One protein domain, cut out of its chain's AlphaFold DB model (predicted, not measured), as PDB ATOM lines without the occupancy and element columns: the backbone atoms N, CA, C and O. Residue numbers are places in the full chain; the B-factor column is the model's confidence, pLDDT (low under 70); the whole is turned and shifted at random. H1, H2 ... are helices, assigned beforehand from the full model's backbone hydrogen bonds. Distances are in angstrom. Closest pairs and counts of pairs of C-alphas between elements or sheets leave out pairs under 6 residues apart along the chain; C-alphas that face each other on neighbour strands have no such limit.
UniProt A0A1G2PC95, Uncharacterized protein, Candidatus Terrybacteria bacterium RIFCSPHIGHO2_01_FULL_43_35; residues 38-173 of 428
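This is residues 38 to 173 of the 428 residues of an uncharacterized protein of Candidatus Terrybacteria bacterium RIFCSPHIGHO2_01_FULL_43_35 (UniProt A0A1G2PC95). What shape? Two helical hairpins, H2 with H3 and longer H5 with H6, meet at a steep angle, with H4 between H3 and H6 and H1 about perpendicular to H2. What make-up? The loose, all-helix printed part has 136 residues with six named helices, a radius of gyration of the C-alphas of 17.8 A, spanning 56 by 44 by 19 A.

Which residues? H1 is residues 38 to 48, H2 51 to 73, H3 79 to 98, H4 104 to 112, H5 116 to 133 and H6, 48.9 A long, 138 to 171. Anchors? C-alpha 38 is at (214.821, 220.397, 263.714) and C-alpha 171 at (201.058, 228.748, 272.297).

What touches? H5 and H6, a hairpin, touch closest at the C-alphas of Leu 125 and Ala 151, 5.2 A. Backbones? Every O i to N i+4 pair is within hydrogen-bond range in H2 to H6, and 6 of 7 in H1.

Cut? The printed part has no cut. Low confidence? Residues 155 to 173, for instance, are under 70.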
ATOM      1  N   VAL A  38     214.814 219.573 264.938       33.75
ATOM      2  CA  VAL A  38     214.821 220.397 263.714       33.75
ATOM      3  C   VAL A  38     213.543 221.230 263.613       33.75
ATOM      4  O   VAL A  38     213.616 222.410 263.263       33.75
ATOM      5  N   THR A  39     212.385 220.671 263.988       36.53
ATOM      6  CA  THR A  39     211.154 221.456 264.144       36.53
ATOM      7  C   THR A  39     211.307 222.503 265.237       36.53
ATOM      8  O   THR A  39     211.110 223.673 264.936       36.53
ATOM      9  N   GLU A  40     211.736 222.161 266.459       32.84
ATOM     10  CA  GLU A  40     211.939 223.145 267.538       32.84
ATOM     11  C   GLU A  40     212.896 224.266 267.124       32.84
ATOM     12  O   GLU A  40     212.609 225.432 267.376       32.84
ATOM     13  N   THR A  41     213.979 223.953 266.409       32.09
ATOM     14  CA  THR A  41     214.928 224.963 265.914       32.09
ATOM     15  C   THR A  41     214.294 225.876 264.850       32.09
ATOM     16  O   THR A  41     214.520 227.084 264.863       32.09
ATOM     17  N   LYS A  42     213.425 225.350 263.972       41.38
ATOM     18  CA  LYS A  42     212.643 226.146 263.001       41.38
ATOM     19  C   LYS A  42     211.564 227.000 263.696       41.38
ATOM     20  O   LYS A  42     211.389 228.165 263.345       41.38
ATOM     21  N   HIS A  43     210.906 226.466 264.728       39.75
ATOM     22  CA  HIS A  43     209.916 227.164 265.562       39.75
ATOM     23  C   HIS A  43     210.548 228.288 266.407       39.75
ATOM     24  O   HIS A  43     209.944 229.342 266.600       39.75
ATOM     25  N   ILE A  44     211.790 228.099 266.869       36.16
ATOM     26  CA  ILE A  44     212.600 229.110 267.569       36.16
ATOM     27  C   ILE A  44     213.055 230.221 266.601       36.16
ATOM     28  O   ILE A  44     213.051 231.396 266.979       36.16
ATOM     29  N   ASN A  45     213.373 229.887 265.346       38.56
ATOM     30  CA  ASN A  45     213.814 230.857 264.334       38.56
ATOM     31  C   ASN A  45     212.675 231.722 263.768       38.56
ATOM     32  O   ASN A  45     212.873 232.920 263.589       38.56
ATOM     33  N   LEU A  46     211.463 231.181 263.595       43.19
ATOM     34  CA  LEU A  46     210.288 231.937 263.118       43.19
ATOM     35  C   LEU A  46     209.949 233.169 263.981       43.19
ATOM     36  O   LEU A  46     209.413 234.155 263.470       43.19
ATOM     37  N   LEU A  47     210.259 233.118 265.282       43.84
ATOM     38  CA  LEU A  47     210.011 234.201 266.240       43.84
ATOM     39  C   LEU A  47     211.258 235.050 266.529       43.84
ATOM     40  O   LEU A  47     211.132 236.260 266.722       43.84
ATOM     41  N   ASN A  48     212.457 234.455 266.543       40.09
ATOM     42  CA  ASN A  48     213.701 235.207 266.746       40.09
ATOM     43  C   ASN A  48     214.075 236.049 265.509       40.09
ATOM     44  O   ASN A  48     214.494 237.205 265.656       40.09
ATOM     45  N   ASP A  49     213.780 235.543 264.307       43.22
ATOM     46  CA  ASP A  49     214.023 236.183 263.013       43.22
ATOM     47  C   ASP A  49     212.697 236.581 262.335       43.22
ATOM     48  O   ASP A  49     212.362 236.167 261.231       43.22
ATOM     49  N   ASN A  50     211.941 237.447 263.022       49.94
ATOM     50  CA  ASN A  50     210.651 238.088 262.667       49.94
ATOM     51  C   ASN A  50     210.369 238.482 261.193       49.94
ATOM     52  O   ASN A  50     209.254 238.900 260.893       49.94
ATOM     53  N   PHE A  51     211.343 238.429 260.284       47.59
ATOM     54  CA  PHE A  51     211.107 238.642 258.855       47.59
ATOM     55  C   PHE A  51     210.288 237.496 258.242       47.59
ATOM     56  O   PHE A  51     209.428 237.752 257.403       47.59
ATOM     57  N   GLU A  52     210.495 236.254 258.692       54.09
ATOM     58  CA  GLU A  52     209.856 235.082 258.084       54.09
ATOM     59  C   GLU A  52     208.367 234.978 258.435       54.09
ATOM     60  O   GLU A  52     207.543 234.825 257.536       54.09
ATOM     61  N   PHE A  53     207.990 235.153 259.707       63.41
ATOM     62  CA  PHE A  53     206.581 235.086 260.117       63.41
ATOM     63  C   PHE A  53     205.742 236.247 259.557       63.41
ATOM     64  O   PHE A  53     204.623 236.036 259.086       63.41
ATOM     65  N   GLU A  54     206.263 237.480 259.564       64.19
ATOM     66  CA  GLU A  54     205.522 238.628 259.027       64.19
ATOM     67  C   GLU A  54     205.363 238.535 257.503       64.19
ATOM     68  O   GLU A  54     204.276 238.799 256.982       64.19
ATOM     69  N   ALA A  55     206.410 238.120 256.781       63.94
ATOM     70  CA  ALA A  55     206.328 237.875 255.343       63.94
ATOM     71  C   ALA A  55     205.343 236.740 255.021       63.94
ATOM     72  O   ALA A  55     204.519 236.882 254.113       63.94
ATOM     73  N   TYR A  56     205.372 235.662 255.806       69.81
ATOM     74  CA  TYR A  56     204.452 234.536 255.689       69.81
ATOM     75  C   TYR A  56     202.986 234.966 255.871       69.81
ATOM     76  O   TYR A  56     202.157 234.742 254.984       69.81
ATOM     77  N   ALA A  57     202.665 235.662 256.967       68.69
ATOM     78  CA  ALA A  57     201.308 236.133 257.252       68.69
ATOM     79  C   ALA A  57     200.814 237.157 256.211       68.69
ATOM     80  O   ALA A  57     199.677 237.074 255.743       68.69
ATOM     81  N   ARG A  58     201.680 238.078 255.760       72.94
ATOM     82  CA  ARG A  58     201.356 239.006 254.661       72.94
ATOM     83  C   ARG A  58     201.077 238.271 253.348       72.94
ATOM     84  O   ARG A  58     200.187 238.688 252.606       72.94
ATOM     85  N   GLY A  59     201.789 237.178 253.077       73.50
ATOM     86  CA  GLY A  59     201.521 236.295 251.942       73.50
ATOM     87  C   GLY A  59     200.122 235.676 251.997       73.50
ATOM     88  O   GLY A  59     199.426 235.647 250.984       73.50
ATOM     89  N   ILE A  60     199.670 235.256 253.183       78.56
ATOM     90  CA  ILE A  60     198.300 234.760 253.396       78.56
ATOM     91  C   ILE A  60     197.269 235.866 253.136       78.56
ATOM     92  O   ILE A  60     196.310 235.639 252.402       78.56
ATOM     93  N   PHE A  61     197.472 237.077 253.665       82.00
ATOM     94  CA  PHE A  61     196.533 238.189 253.455       82.00
ATOM     95  C   PHE A  61     196.397 238.562 251.981       82.00
ATOM     96  O   PHE A  61     195.286 238.743 251.486       82.00
ATOM     97  N   TYR A  62     197.523 238.646 251.269       80.31
ATOM     98  CA  TYR A  62     197.532 238.931 249.839       80.31
ATOM     99  C   TYR A  62     196.791 237.845 249.047       80.31
ATOM    100  O   TYR A  62     195.903 238.147 248.250       80.31
ATOM    101  N   SER A  63     197.106 236.575 249.315       78.50
ATOM    102  CA  SER A  63     196.439 235.431 248.689       78.50
ATOM    103  C   SER A  63     194.932 235.418 248.973       78.50
ATOM    104  O   SER A  63     194.140 235.173 248.059       78.50
ATOM    105  N   GLY A  64     194.522 235.749 250.202       82.31
ATOM    106  CA  GLY A  64     193.120 235.877 250.593       82.31
ATOM    107  C   GLY A  64     192.386 236.961 249.803       82.31
ATOM    108  O   GLY A  64     191.330 236.691 249.237       82.31
ATOM    109  N   VAL A  65     192.966 238.159 249.670       85.19
ATOM    110  CA  VAL A  65     192.370 239.252 248.876       85.19
ATOM    111  C   VAL A  65     192.234 238.867 247.399       85.19
ATOM    112  O   VAL A  65     191.173 239.074 246.808       85.19
ATOM    113  N   GLU A  66     193.262 238.253 246.808       83.69
ATOM    114  CA  GLU A  66     193.210 237.772 245.422       83.69
ATOM    115  C   GLU A  66     192.185 236.644 245.237       83.69
ATOM    116  O   GLU A  66     191.521 236.562 244.207       83.69
ATOM    117  N   TYR A  67     192.010 235.770 246.235       83.62
ATOM    118  CA  TYR A  67     190.954 234.756 246.214       83.62
ATOM    119  C   TYR A  67     189.563 235.394 246.189       83.62
ATOM    120  O   TYR A  67     188.738 235.015 245.363       83.62
ATOM    121  N   LEU A  68     189.312 236.384 247.051       85.00
ATOM    122  CA  LEU A  68     188.020 237.072 247.106       85.00
ATOM    123  C   LEU A  68     187.714 237.788 245.786       85.00
ATOM    124  O   LEU A  68     186.599 237.705 245.279       85.00
ATOM    125  N   LYS A  69     188.718 238.437 245.189       87.56
ATOM    126  CA  LYS A  69     188.598 239.086 243.879       87.56
ATOM    127  C   LYS A  69     188.233 238.090 242.771       87.56
ATOM    128  O   LYS A  69     187.299 238.336 242.014       87.56
ATOM    129  N   ASP A  70     188.919 236.952 242.716       87.25
ATOM    130  CA  ASP A  70     188.657 235.869 241.759       87.25
ATOM    131  C   ASP A  70     187.295 235.177 241.992       87.25
ATOM    132  O   ASP A  70     186.638 234.716 241.053       87.25
ATOM    133  N   ALA A  71     186.831 235.083 243.239       85.12
ATOM    134  CA  ALA A  71     185.523 234.518 243.569       85.12
ATOM    135  C   ALA A  71     184.377 235.410 243.067       85.12
ATOM    136  O   ALA A  71     183.442 234.904 242.445       85.12
ATOM    137  N   VAL A  72     184.496 236.723 243.275       89.50
ATOM    138  CA  VAL A  72     183.543 237.729 242.788       89.50
ATOM    139  C   VAL A  72     183.506 237.770 241.263       89.50
ATOM    140  O   VAL A  72     182.435 237.666 240.668       89.50
ATOM    141  N   GLN A  73     184.670 237.867 240.611       90.44
ATOM    142  CA  GLN A  73     184.758 237.974 239.148       90.44
ATOM    143  C   GLN A  73     184.125 236.780 238.422       90.44
ATOM    144  O   GLN A  73     183.546 236.946 237.352       90.44
ATOM    145  N   ASN A  74     184.193 235.592 239.023       89.94
ATOM    146  CA  ASN A  74     183.617 234.367 238.472       89.94
ATOM    147  C   ASN A  74     182.196 234.068 238.990       89.94
ATOM    148  O   ASN A  74     181.706 232.954 238.809       89.94
ATOM    149  N   GLY A  75     181.542 235.016 239.673       84.75
ATOM    150  CA  GLY A  75     180.170 234.869 240.172       84.75
ATOM    151  C   GLY A  75     179.987 233.800 241.258       84.75
ATOM    152  O   GLY A  75     178.866 233.370 241.511       84.75
ATOM    153  N   ARG A  76     181.075 233.352 241.900       88.38
ATOM    154  CA  ARG A  76     181.048 232.364 242.997       88.38
ATOM    155  C   ARG A  76     180.748 232.997 244.356       88.38
ATOM    156  O   ARG A  76     180.486 232.276 245.313       88.38
ATOM    157  N   MET A  77     180.832 234.321 244.449       89.19
ATOM    158  CA  MET A  77     180.599 235.103 245.660       89.19
ATOM    159  C   MET A  77     180.015 236.463 245.279       89.19
ATOM    160  O   MET A  77     180.411 237.037 244.266       89.19
ATOM    161  N   ASP A  78     179.081 236.975 246.078       91.81
ATOM    162  CA  ASP A  78     178.580 238.337 245.915       91.81
ATOM    163  C   ASP A  78     179.566 239.378 246.485       91.81
ATOM    164  O   ASP A  78     180.347 239.089 247.393       91.81
ATOM    165  N   GLU A  79     179.551 240.602 245.946       88.69
ATOM    166  CA  GLU A  79     180.492 241.663 246.351       88.69
ATOM    167  C   GLU A  79     180.355 242.022 247.838       88.69
ATOM    168  O   GLU A  79     181.346 242.319 248.498       88.69
ATOM    169  N   LYS A  80     179.139 241.943 248.390       89.19
ATOM    170  CA  LYS A  80     178.872 242.324 249.778       89.19
ATOM    171  C   LYS A  80     179.514 241.335 250.757       89.19
ATOM    172  O   LYS A  80     180.173 241.755 251.703       89.19
ATOM    173  N   ALA A  81     179.384 240.037 250.499       85.12
ATOM    174  CA  ALA A  81     180.061 238.985 251.244       85.12
ATOM    175  C   ALA A  81     181.588 239.071 251.082       85.12
ATOM    176  O   ALA A  81     182.332 238.839 252.034       85.12
ATOM    177  N   ALA A  82     182.075 239.446 249.894       84.19
ATOM    178  CA  ALA A  82     183.503 239.656 249.674       84.19
ATOM    179  C   ALA A  82     184.051 240.851 250.472       84.19
ATOM    180  O   ALA A  82     185.157 240.759 251.003       84.19
ATOM    181  N   ASP A  83     183.294 241.940 250.599       85.25
ATOM    182  CA  ASP A  83     183.682 243.112 251.392       85.25
ATOM    183  C   ASP A  83     183.768 242.807 252.892       85.25
ATOM    184  O   ASP A  83     184.735 243.212 253.541       85.25
ATOM    185  N   GLU A  84     182.827 242.033 253.435       86.00
ATOM    186  CA  GLU A  84     182.872 241.572 254.831       86.00
ATOM    187  C   GLU A  84     184.148 240.755 255.112       86.00
ATOM    188  O   GLU A  84     184.834 240.970 256.114       86.00
ATOM    189  N   LEU A  85     184.535 239.880 254.181       84.75
ATOM    190  CA  LEU A  85     185.754 239.071 254.287       84.75
ATOM    191  C   LEU A  85     187.041 239.882 254.053       84.75
ATOM    192  O   LEU A  85     188.068 239.619 254.682       84.75
ATOM    193  N   ARG A  86     187.017 240.900 253.181       86.00
ATOM    194  CA  ARG A  86     188.142 241.845 253.037       86.00
ATOM    195  C   ARG A  86     188.358 242.625 254.325       86.00
ATOM    196  O   ARG A  86     189.506 242.873 254.694       86.00
ATOM    197  N   GLU A  87     187.281 242.987 255.013       85.88
ATOM    198  CA  GLU A  87     187.350 243.674 256.296       85.88
ATOM    199  C   GLU A  87     187.947 242.776 257.392       85.88
ATOM    200  O   GLU A  87     188.802 243.237 258.151       85.88
ATOM    201  N   GLU A  88     187.611 241.482 257.415       85.12
ATOM    202  CA  GLU A  88     188.243 240.472 258.281       85.12
ATOM    203  C   GLU A  88     189.769 240.412 258.055       85.12
ATOM    204  O   GLU A  88     190.553 240.566 258.998       85.12
ATOM    205  N   ILE A  89     190.211 240.318 256.792       85.25
ATOM    206  CA  ILE A  89     191.640 240.357 256.424       85.25
ATOM    207  C   ILE A  89     192.277 241.696 256.833       85.25
ATOM    208  O   ILE A  89     193.411 241.737 257.320       85.25
ATOM    209  N   ARG A  90     191.558 242.813 256.678       84.88
ATOM    210  CA  ARG A  90     192.033 244.148 257.069       84.88
ATOM    211  C   ARG A  90     192.238 244.254 258.579       84.88
ATOM    212  O   ARG A  90     193.180 244.918 259.018       84.88
ATOM    213  N   LEU A  91     191.358 243.655 259.377       81.31
ATOM    214  CA  LEU A  91     191.467 243.608 260.835       81.31
ATOM    215  C   LEU A  91     192.623 242.704 261.274       81.31
ATOM    216  O   LEU A  91     193.435 243.139 262.091       81.31
ATOM    217  N   ALA A  92     192.772 241.527 260.665       78.56
ATOM    218  CA  ALA A  92     193.914 240.638 260.882       78.56
ATOM    219  C   ALA A  92     195.255 241.330 260.583       78.56
ATOM    220  O   ALA A  92     196.188 241.271 261.384       78.56
ATOM    221  N   ASN A  93     195.340 242.068 259.472       78.38
ATOM    222  CA  ASN A  93     196.545 242.811 259.114       78.38
ATOM    223  C   ASN A  93     196.844 243.950 260.106       78.38
ATOM    224  O   ASN A  93     197.998 244.173 260.469       78.38
ATOM    225  N   ARG A  94     195.814 244.642 260.619       75.00
ATOM    226  CA  ARG A  94     195.997 245.626 261.701       75.00
ATOM    227  C   ARG A  94     196.487 244.973 262.992       75.00
ATOM    228  O   ARG A  94     197.358 245.541 263.642       75.00
ATOM    229  N   ALA A  95     195.967 243.803 263.350       72.69
ATOM    230  CA  ALA A  95     196.423 243.062 264.522       72.69
ATOM    231  C   ALA A  95     197.891 242.632 264.384       72.69
ATOM    232  O   ALA A  95     198.688 242.872 265.293       72.69
ATOM    233  N   LEU A  96     198.284 242.112 263.216       75.12
ATOM    234  CA  LEU A  96     199.682 241.806 262.907       75.12
ATOM    235  C   LEU A  96     200.562 243.064 263.000       75.12
ATOM    236  O   LEU A  96     201.627 243.034 263.619       75.12
ATOM    237  N   ALA A  97     200.105 244.194 262.448       65.06
ATOM    238  CA  ALA A  97     200.798 245.480 262.527       65.06
ATOM    239  C   ALA A  97     200.945 245.984 263.976       65.06
ATOM    240  O   ALA A  97     202.012 246.466 264.342       65.06
ATOM    241  N   ALA A  98     199.947 245.778 264.829       63.25
ATOM    242  CA  ALA A  98     200.008 246.110 266.252       63.25
ATOM    243  C   ALA A  98     200.840 245.114 267.089       63.25
ATOM    244  O   ALA A  98     201.101 245.361 268.265       63.25
ATOM    245  N   GLY A  99     201.244 243.978 266.509       64.88
ATOM    246  CA  GLY A  99     201.889 242.894 267.249       64.88
ATOM    247  C   GLY A  99     200.947 242.159 268.202       64.88
ATOM    248  O   GLY A  99     201.399 241.548 269.170       64.88
ATOM    249  N   ASP A 100     199.640 242.229 267.952       71.62
ATOM    250  CA  ASP A 100     198.616 241.491 268.684       71.62
ATOM    251  C   ASP A 100     198.457 240.090 268.082       71.62
ATOM    252  O   ASP A 100     197.493 239.779 267.385       71.62
ATOM    253  N   LEU A 101     199.459 239.239 268.315       70.44
ATOM    254  CA  LEU A 101     199.528 237.913 267.693       70.44
ATOM    255  C   LEU A 101     198.403 236.971 268.152       70.44
ATOM    256  O   LEU A 101     198.085 236.018 267.454       70.44
ATOM    257  N   LYS A 102     197.766 237.250 269.295       70.31
ATOM    258  CA  LYS A 102     196.642 236.455 269.821       70.31
ATOM    259  C   LYS A 102     195.279 236.938 269.339       70.31
ATOM    260  O   LYS A 102     194.257 236.402 269.770       70.31
ATOM    261  N   ASN A 103     195.242 237.950 268.476       78.12
ATOM    262  CA  ASN A 103     193.993 238.482 267.975       78.12
ATOM    263  C   ASN A 103     193.198 237.400 267.236       78.12
ATOM    264  O   ASN A 103     193.703 236.781 266.300       78.12
ATOM    265  N   SER A 104     191.941 237.207 267.634       76.62
ATOM    266  CA  SER A 104     191.060 236.199 267.030       76.62
ATOM    267  C   SER A 104     190.944 236.330 265.508       76.62
ATOM    268  O   SER A 104     191.017 235.314 264.831       76.62
ATOM    269  N   ALA A 105     190.889 237.551 264.962       79.56
ATOM    270  CA  ALA A 105     190.817 237.766 263.517       79.56
ATOM    271  C   ALA A 105     192.114 237.352 262.805       79.56
ATOM    272  O   ALA A 105     192.075 236.785 261.720       79.56
ATOM    273  N   LEU A 106     193.278 237.601 263.414       74.75
ATOM    274  CA  LEU A 106     194.566 237.170 262.860       74.75
ATOM    275  C   LEU A 106     194.661 235.643 262.798       74.75
ATOM    276  O   LEU A 106     195.035 235.077 261.773       74.75
ATOM    277  N   VAL A 107     194.293 235.002 263.902       74.69
ATOM    278  CA  VAL A 107     194.246 233.549 264.076       74.69
ATOM    279  C   VAL A 107     193.274 232.930 263.059       74.69
ATOM    280  O   VAL A 107     193.643 232.025 262.312       74.69
ATOM    281  N   GLU A 108     192.065 233.478 262.941       79.69
ATOM    282  CA  GLU A 108     191.046 233.030 261.988       79.69
ATOM    283  C   GLU A 108     191.522 233.149 260.533       79.69
ATOM    284  O   GLU A 108     191.515 232.155 259.805       79.69
ATOM    285  N   VAL A 109     192.051 234.305 260.127       80.56
ATOM    286  CA  VAL A 109     192.525 234.536 258.753       80.56
ATOM    287  C   VAL A 109     193.698 233.621 258.385       80.56
ATOM    288  O   VAL A 109     193.701 233.063 257.285       80.56
ATOM    289  N   ILE A 110     194.661 233.402 259.291       74.69
ATOM    290  CA  ILE A 110     195.777 232.464 259.063       74.69
ATOM    291  C   ILE A 110     195.268 231.026 258.895       74.69
ATOM    292  O   ILE A 110     195.819 230.269 258.102       74.69
ATOM    293  N   SER A 111     194.201 230.643 259.601       73.44
ATOM    294  CA  SER A 111     193.619 229.300 259.482       73.44
ATOM    295  C   SER A 111     192.776 229.094 258.219       73.44
ATOM    296  O   SER A 111     192.680 227.975 257.714       73.44
ATOM    297  N   LYS A 112     192.172 230.174 257.714       77.56
ATOM    298  CA  LYS A 112     191.148 230.159 256.664       77.56
ATOM    299  C   LYS A 112     191.718 230.282 255.256       77.56
ATOM    300  O   LYS A 112     191.164 229.691 254.330       77.56
ATOM    301  N   TYR A 113     192.803 231.037 255.076       79.88
ATOM    302  CA  TYR A 113     193.354 231.333 253.754       79.88
ATOM    303  C   TYR A 113     194.686 230.619 253.497       79.88
ATOM    304  O   TYR A 113     195.571 230.551 254.347       79.88
ATOM    305  N   GLU A 114     194.831 230.094 252.281       75.94
ATOM    306  CA  GLU A 114     196.082 229.499 251.804       75.94
ATOM    307  C   GLU A 114     197.140 230.584 251.595       75.94
ATOM    308  O   GLU A 114     196.844 231.655 251.053       75.94
ATOM    309  N   SER A 115     198.391 230.297 251.966       72.94
ATOM    310  CA  SER A 115     199.506 231.179 251.610       72.94
ATOM    311  C   SER A 115     199.676 231.239 250.087       72.94
ATOM    312  O   SER A 115     199.225 230.352 249.356       72.94
ATOM    313  N   THR A 116     200.355 232.267 249.576       72.31
ATOM    314  CA  THR A 116     200.658 232.366 248.137       72.31
ATOM    315  C   THR A 116     201.377 231.116 247.619       72.31
ATOM    316  O   THR A 116     201.072 230.621 246.534       72.31
ATOM    317  N   GLU A 117     202.312 230.574 248.398       73.00
ATOM    318  CA  GLU A 117     203.084 229.385 248.033       73.00
ATOM    319  C   GLU A 117     202.234 228.113 248.065       73.00
ATOM    320  O   GLU A 117     202.339 227.286 247.156       73.00
ATOM    321  N   GLU A 118     201.361 227.976 249.068       72.75
ATOM    322  CA  GLU A 118     200.409 226.867 249.182       72.75
ATOM    323  C   GLU A 118     199.433 226.879 248.001       72.75
ATOM    324  O   GLU A 118     199.256 225.860 247.331       72.75
ATOM    325  N   ARG A 119     198.893 228.054 247.657       78.44
ATOM    326  CA  ARG A 119     198.001 228.236 246.507       78.44
ATOM    327  C   ARG A 119     198.692 227.894 245.186       78.44
ATOM    328  O   ARG A 119     198.111 227.213 244.345       78.44
ATOM    329  N   GLN A 120     199.948 228.307 244.999       80.81
ATOM    330  CA  GLN A 120     200.741 227.934 243.819       80.81
ATOM    331  C   GLN A 120     201.078 226.438 243.777       80.81
ATOM    332  O   GLN A 120     201.171 225.853 242.697       80.81
ATOM    333  N   ALA A 121     201.327 225.807 244.927       77.44
ATOM    334  CA  ALA A 121     201.557 224.367 245.004       77.44
ATOM    335  C   ALA A 121     200.281 223.589 244.653       77.44
ATOM    336  O   ALA A 121     200.347 222.646 243.866       77.44
ATOM    337  N   LYS A 122     199.124 224.042 245.143       81.06
ATOM    338  CA  LYS A 122     197.805 223.495 244.808       81.06
ATOM    339  C   LYS A 122     197.453 223.671 243.334       81.06
ATOM    340  O   LYS A 122     196.999 222.723 242.707       81.06
ATOM    341  N   GLY A 123     197.715 224.851 242.765       80.75
ATOM    342  CA  GLY A 123     197.559 225.107 241.330       80.75
ATOM    343  C   GLY A 123     198.390 224.133 240.497       80.75
ATOM    344  O   GLY A 123     197.844 223.408 239.677       80.75
ATOM    345  N   ARG A 124     199.686 223.994 240.813       81.75
ATOM    346  CA  ARG A 124     200.569 223.019 240.149       81.75
ATOM    347  C   ARG A 124     200.090 221.578 240.294       81.75
ATOM    348  O   ARG A 124     200.199 220.813 239.338       81.75
ATOM    349  N   LEU A 125     199.584 221.192 241.464       80.06
ATOM    350  CA  LEU A 125     199.006 219.867 241.676       80.06
ATOM    351  C   LEU A 125     197.784 219.652 240.772       80.06
ATOM    352  O   LEU A 125     197.713 218.628 240.093       80.06
ATOM    353  N   ASN A 126     196.871 220.622 240.715       82.69
ATOM    354  CA  ASN A 126     195.683 220.567 239.863       82.69
ATOM    355  C   ASN A 126     196.055 220.489 238.377       82.69
ATOM    356  O   ASN A 126     195.564 219.601 237.688       82.69
ATOM    357  N   ASP A 127     196.971 221.339 237.910       81.69
ATOM    358  CA  ASP A 127     197.439 221.352 236.518       81.69
ATOM    359  C   ASP A 127     198.104 220.020 236.145       81.69
ATOM    360  O   ASP A 127     197.829 219.439 235.098       81.69
ATOM    361  N   THR A 128     198.957 219.484 237.027       77.94
ATOM    362  CA  THR A 128     199.625 218.191 236.800       77.94
ATOM    363  C   THR A 128     198.614 217.040 236.780       77.94
ATOM    364  O   THR A 128     198.743 216.125 235.970       77.94
ATOM    365  N   THR A 129     197.577 217.110 237.617       76.44
ATOM    366  CA  THR A 129     196.490 216.120 237.653       76.44
ATOM    367  C   THR A 129     195.620 216.195 236.396       76.44
ATOM    368  O   THR A 129     195.262 215.162 235.837       76.44
ATOM    369  N   GLN A 130     195.323 217.397 235.894       77.25
ATOM    370  CA  GLN A 130     194.603 217.572 234.628       77.25
ATOM    371  C   GLN A 130     195.416 217.085 233.423       77.25
ATOM    372  O   GLN A 130     194.862 216.444 232.535       77.25
ATOM    373  N   ASN A 131     196.730 217.314 233.415       73.50
ATOM    374  CA  ASN A 131     197.612 216.811 232.360       73.50
ATOM    375  C   ASN A 131     197.698 215.273 232.344       73.50
ATOM    376  O   ASN A 131     197.789 214.690 231.268       73.50
ATOM    377  N   LEU A 132     197.620 214.607 233.505       69.25
ATOM    378  CA  LEU A 132     197.526 213.141 233.593       69.25
ATOM    379  C   LEU A 132     196.226 212.617 232.961       69.25
ATOM    380  O   LEU A 132     196.260 211.630 232.234       69.25
ATOM    381  N   LEU A 133     195.095 213.300 233.175       67.06
ATOM    382  CA  LEU A 133     193.811 212.944 232.550       67.06
ATOM    383  C   LEU A 133     193.839 213.047 231.011       67.06
ATOM    384  O   LEU A 133     192.985 212.458 230.352       67.06
ATOM    385  N   GLY A 134     194.805 213.781 230.447       66.00
ATOM    386  CA  GLY A 134     195.039 213.913 229.006       66.00
ATOM    387  C   GLY A 134     196.218 213.098 228.458       66.00
ATOM    388  O   GLY A 134     196.533 213.246 227.277       66.00
ATOM    389  N   ALA A 135     196.890 212.278 229.274       66.81
ATOM    390  CA  ALA A 135     198.045 211.488 228.844       66.81
ATOM    391  C   ALA A 135     197.629 210.342 227.900       66.81
ATOM    392  O   ALA A 135     196.667 209.622 228.168       66.81
ATOM    393  N   GLY A 136     198.356 210.170 226.789       63.84
ATOM    394  CA  GLY A 136     198.011 209.214 225.727       63.84
ATOM    395  C   GLY A 136     198.763 207.882 225.793       63.84
ATOM    396  O   GLY A 136     198.441 206.963 225.038       63.84
ATOM    397  N   SER A 137     199.765 207.762 226.668       77.62
ATOM    398  CA  SER A 137     200.606 206.568 226.793       77.62
ATOM    399  C   SER A 137     200.927 206.218 228.250       77.62
ATOM    400  O   SER A 137     201.020 207.089 229.113       77.62
ATOM    401  N   ALA A 138     201.152 204.928 228.518       70.19
ATOM    402  CA  ALA A 138     201.485 204.425 229.854       70.19
ATOM    403  C   ALA A 138     202.763 205.064 230.435       70.19
ATOM    404  O   ALA A 138     202.842 205.344 231.625       70.19
ATOM    405  N   GLU A 139     203.745 205.374 229.587       73.38
ATOM    406  CA  GLU A 139     205.004 205.990 230.015       73.38
ATOM    407  C   GLU A 139     204.844 207.477 230.391       73.38
ATOM    408  O   GLU A 139     205.573 208.003 231.237       73.38
ATOM    409  N   GLU A 140     203.889 208.174 229.768       69.06
ATOM    410  CA  GLU A 140     203.497 209.538 230.146       69.06
ATOM    411  C   GLU A 140     202.682 209.544 231.440       69.06
ATOM    412  O   GLU A 140     202.851 210.459 232.250       69.06
ATOM    413  N   MET A 141     201.862 208.512 231.663       62.84
ATOM    414  CA  MET A 141     201.118 208.319 232.907       62.84
ATOM    415  C   MET A 141     202.060 208.095 234.094       62.84
ATOM    416  O   MET A 141     201.984 208.860 235.051       62.84
ATOM    417  N   ASP A 142     203.027 207.175 234.004       72.38
ATOM    418  CA  ASP A 142     204.001 206.918 235.082       72.38
ATOM    419  C   ASP A 142     204.811 208.178 235.453       72.38
ATOM    420  O   ASP A 142     205.006 208.514 236.626       72.38
ATOM    421  N   LYS A 143     205.261 208.945 234.448       73.00
ATOM    422  CA  LYS A 143     205.987 210.210 234.667       73.00
ATOM    423  C   LYS A 143     205.098 211.280 235.301       73.00
ATOM    424  O   LYS A 143     205.591 212.099 236.084       73.00
ATOM    425  N   ALA A 144     203.815 211.314 234.956       69.50
ATOM    426  CA  ALA A 144     202.854 212.241 235.535       69.50
ATOM    427  C   ALA A 144     202.452 211.836 236.966       69.50
ATOM    428  O   ALA A 144     202.384 212.717 237.820       69.50
ATOM    429  N   GLU A 145     202.315 210.546 237.282       70.12
ATOM    430  CA  GLU A 145     202.055 210.056 238.645       70.12
ATOM    431  C   GLU A 145     203.168 210.446 239.626       70.12
ATOM    432  O   GLU A 145     202.892 210.963 240.714       70.12
ATOM    433  N   ILE A 146     204.437 210.312 239.222       73.25
ATOM    434  CA  ILE A 146     205.584 210.747 240.036       73.25
ATOM    435  C   ILE A 146     205.537 212.263 240.287       73.25
ATOM    436  O   ILE A 146     205.767 212.722 241.410       73.25
ATOM    437  N   LYS A 147     205.205 213.062 239.264       74.12
ATOM    438  CA  LYS A 147     205.071 214.523 239.401       74.12
ATOM    439  C   LYS A 147     203.890 214.913 240.294       74.12
ATOM    440  O   LYS A 147     204.027 215.847 241.082       74.12
ATOM    441  N   ILE A 148     202.769 214.191 240.226       72.19
ATOM    442  CA  ILE A 148     201.618 214.377 241.122       72.19
ATOM    443  C   ILE A 148     202.022 214.069 242.562       72.19
ATOM    444  O   ILE A 148     201.750 214.877 243.445       72.19
ATOM    445  N   ALA A 149     202.725 212.961 242.815       67.81
ATOM    446  CA  ALA A 149     203.196 212.608 244.154       67.81
ATOM    447  C   ALA A 149     204.135 213.679 244.740       67.81
ATOM    448  O   ALA A 149     204.005 214.060 245.904       67.81
ATOM    449  N   GLN A 150     205.041 214.231 243.925       72.25
ATOM    450  CA  GLN A 150     205.927 215.328 244.330       72.25
ATOM    451  C   GLN A 150     205.164 216.635 244.593       72.25
ATOM    452  O   GLN A 150     205.401 217.290 245.612       72.25
ATOM    453  N   ALA A 151     204.238 217.013 243.707       69.12
ATOM    454  CA  ALA A 151     203.407 218.206 243.869       69.12
ATOM    455  C   ALA A 151     202.501 218.097 245.106       69.12
ATOM    456  O   ALA A 151     202.388 219.052 245.874       69.12
ATOM    457  N   ARG A 152     201.931 216.911 245.343       70.12
ATOM    458  CA  ARG A 152     201.112 216.589 246.511       70.12
ATOM    459  C   ARG A 152     201.920 216.677 247.797       70.12
ATOM    460  O   ARG A 152     201.509 217.391 248.701       70.12
ATOM    461  N   LYS A 153     203.103 216.055 247.851       69.19
ATOM    462  CA  LYS A 153     204.003 216.149 249.011       69.19
ATOM    463  C   LYS A 153     204.376 217.602 249.320       69.19
ATOM    464  O   LYS A 153     204.386 218.002 250.478       69.19
ATOM    465  N   LYS A 154     204.651 218.415 248.292       71.12
ATOM    466  CA  LYS A 154     204.952 219.845 248.465       71.12
ATOM    467  C   LYS A 154     203.758 220.626 249.023       71.12
ATOM    468  O   LYS A 154     203.953 221.469 249.894       71.12
ATOM    469  N   TYR A 155     202.547 220.352 248.540       67.94
ATOM    470  CA  TYR A 155     201.323 220.950 249.074       67.94
ATOM    471  C   TYR A 155     201.071 220.529 250.530       67.94
ATOM    472  O   TYR A 155     200.844 221.390 251.371       67.94
ATOM    473  N   GLU A 156     201.188 219.237 250.846       66.62
ATOM    474  CA  GLU A 156     200.981 218.695 252.197       66.62
ATOM    475  C   GLU A 156     201.953 219.298 253.223       66.62
ATOM    476  O   GLU A 156     201.529 219.649 254.321       66.62
ATOM    477  N   VAL A 157     203.226 219.495 252.856       69.62
ATOM    478  CA  VAL A 157     204.212 220.175 253.717       69.62
ATOM    479  C   VAL A 157     203.800 221.621 253.995       69.62
ATOM    480  O   VAL A 157     203.758 222.024 255.153       69.62
ATOM    481  N   LEU A 158     203.443 222.396 252.966       68.44
ATOM    482  CA  LEU A 158     203.035 223.799 253.132       68.44
ATOM    483  C   LEU A 158     201.738 223.936 253.943       68.44
ATOM    484  O   LEU A 158     201.602 224.843 254.763       68.44
ATOM    485  N   HIS A 159     200.801 223.014 253.729       65.38
ATOM    486  CA  HIS A 159     199.547 222.940 254.463       65.38
ATOM    487  C   HIS A 159     199.782 222.614 255.944       65.38
ATOM    488  O   HIS A 159     199.248 223.288 256.822       65.38
ATOM    489  N   SER A 160     200.630 221.619 256.227       65.12
ATOM    490  CA  SER A 160     201.046 221.258 257.586       65.12
ATOM    491  C   SER A 160     201.770 222.412 258.285       65.12
ATOM    492  O   SER A 160     201.469 222.706 259.442       65.12
ATOM    493  N   ASP A 161     202.670 223.104 257.581       67.44
ATOM    494  CA  ASP A 161     203.402 224.263 258.104       67.44
ATOM    495  C   ASP A 161     202.432 225.381 258.543       67.44
ATOM    496  O   ASP A 161     202.622 225.965 259.608       67.44
ATOM    497  N   ARG A 162     201.331 225.626 257.814       69.00
ATOM    498  CA  ARG A 162     200.296 226.603 258.221       69.00
ATOM    499  C   ARG A 162     199.618 226.246 259.541       69.00
ATOM    500  O   ARG A 162     199.425 227.114 260.394       69.00
ATOM    501  N   PHE A 163     199.259 224.977 259.730       65.88
ATOM    502  CA  PHE A 163     198.654 224.516 260.983       65.88
ATOM    503  C   PHE A 163     199.642 224.533 262.149       65.88
ATOM    504  O   PHE A 163     199.253 224.861 263.271       65.88
ATOM    505  N   ALA A 164     200.913 224.227 261.889       64.88
ATOM    506  CA  ALA A 164     201.967 224.353 262.886       64.88
ATOM    507  C   ALA A 164     202.132 225.815 263.331       64.88
ATOM    508  O   ALA A 164     202.051 226.099 264.523       64.88
ATOM    509  N   VAL A 165     202.213 226.759 262.385       62.56
ATOM    510  CA  VAL A 165     202.287 228.203 262.669       62.56
ATOM    511  C   VAL A 165     201.089 228.685 263.498       62.56
ATOM    512  O   VAL A 165     201.255 229.449 264.447       62.56
ATOM    513  N   MET A 166     199.880 228.215 263.191       63.97
ATOM    514  CA  MET A 166     198.672 228.534 263.960       63.97
ATOM    515  C   MET A 166     198.757 228.045 265.414       63.97
ATOM    516  O   MET A 166     198.446 228.789 266.348       63.97
ATOM    517  N   LYS A 167     199.195 226.798 265.609       65.31
ATOM    518  CA  LYS A 167     199.390 226.208 266.937       65.31
ATOM    519  C   LYS A 167     200.453 226.973 267.729       65.31
ATOM    520  O   LYS A 167     200.262 227.231 268.917       65.31
ATOM    521  N   ASP A 168     201.522 227.388 267.060       63.16
ATOM    522  CA  ASP A 168     202.603 228.159 267.667       63.16
ATOM    523  C   ASP A 168     202.114 229.532 268.124       63.16
ATOM    524  O   ASP A 168     202.316 229.887 269.283       63.16
ATOM    525  N   VAL A 169     201.392 230.271 267.271       61.78
ATOM    526  CA  VAL A 169     200.799 231.581 267.603       61.78
ATOM    527  C   VAL A 169     199.895 231.493 268.838       61.78
ATOM    528  O   VAL A 169     199.960 232.347 269.728       61.78
ATOM    529  N   GLN A 170     199.089 230.433 268.936       64.25
ATOM    530  CA  GLN A 170     198.225 230.186 270.092       64.25
ATOM    531  C   GLN A 170     199.017 229.826 271.362       64.25
ATOM    532  O   GLN A 170     198.602 230.184 272.468       64.25
ATOM    533  N   GLY A 171     200.167 229.162 271.211       60.84
ATOM    534  CA  GLY A 171     201.058 228.748 272.297       60.84
ATOM    535  C   GLY A 171     201.999 229.834 272.835       60.84
ATOM    536  O   GLY A 171     202.665 229.605 273.846       60.84
ATOM    537  N   ILE A 172     202.068 231.020 272.212       63.19
ATOM    538  CA  ILE A 172     202.964 232.106 272.647       63.19
ATOM    539  C   ILE A 172     202.619 232.554 274.079       63.19
ATOM    540  O   ILE A 172     201.485 232.937 274.385       63.19
ATOM    541  N   SER A 173     203.610 232.560 274.977       59.16
ATOM    542  CA  SER A 173     203.449 233.111 276.328       59.16
ATOM    543  C   SER A 173     203.310 234.641 276.295       59.16
ATOM    544  O   SER A 173     203.784 235.303 275.373       59.16
TER     545      SER A 173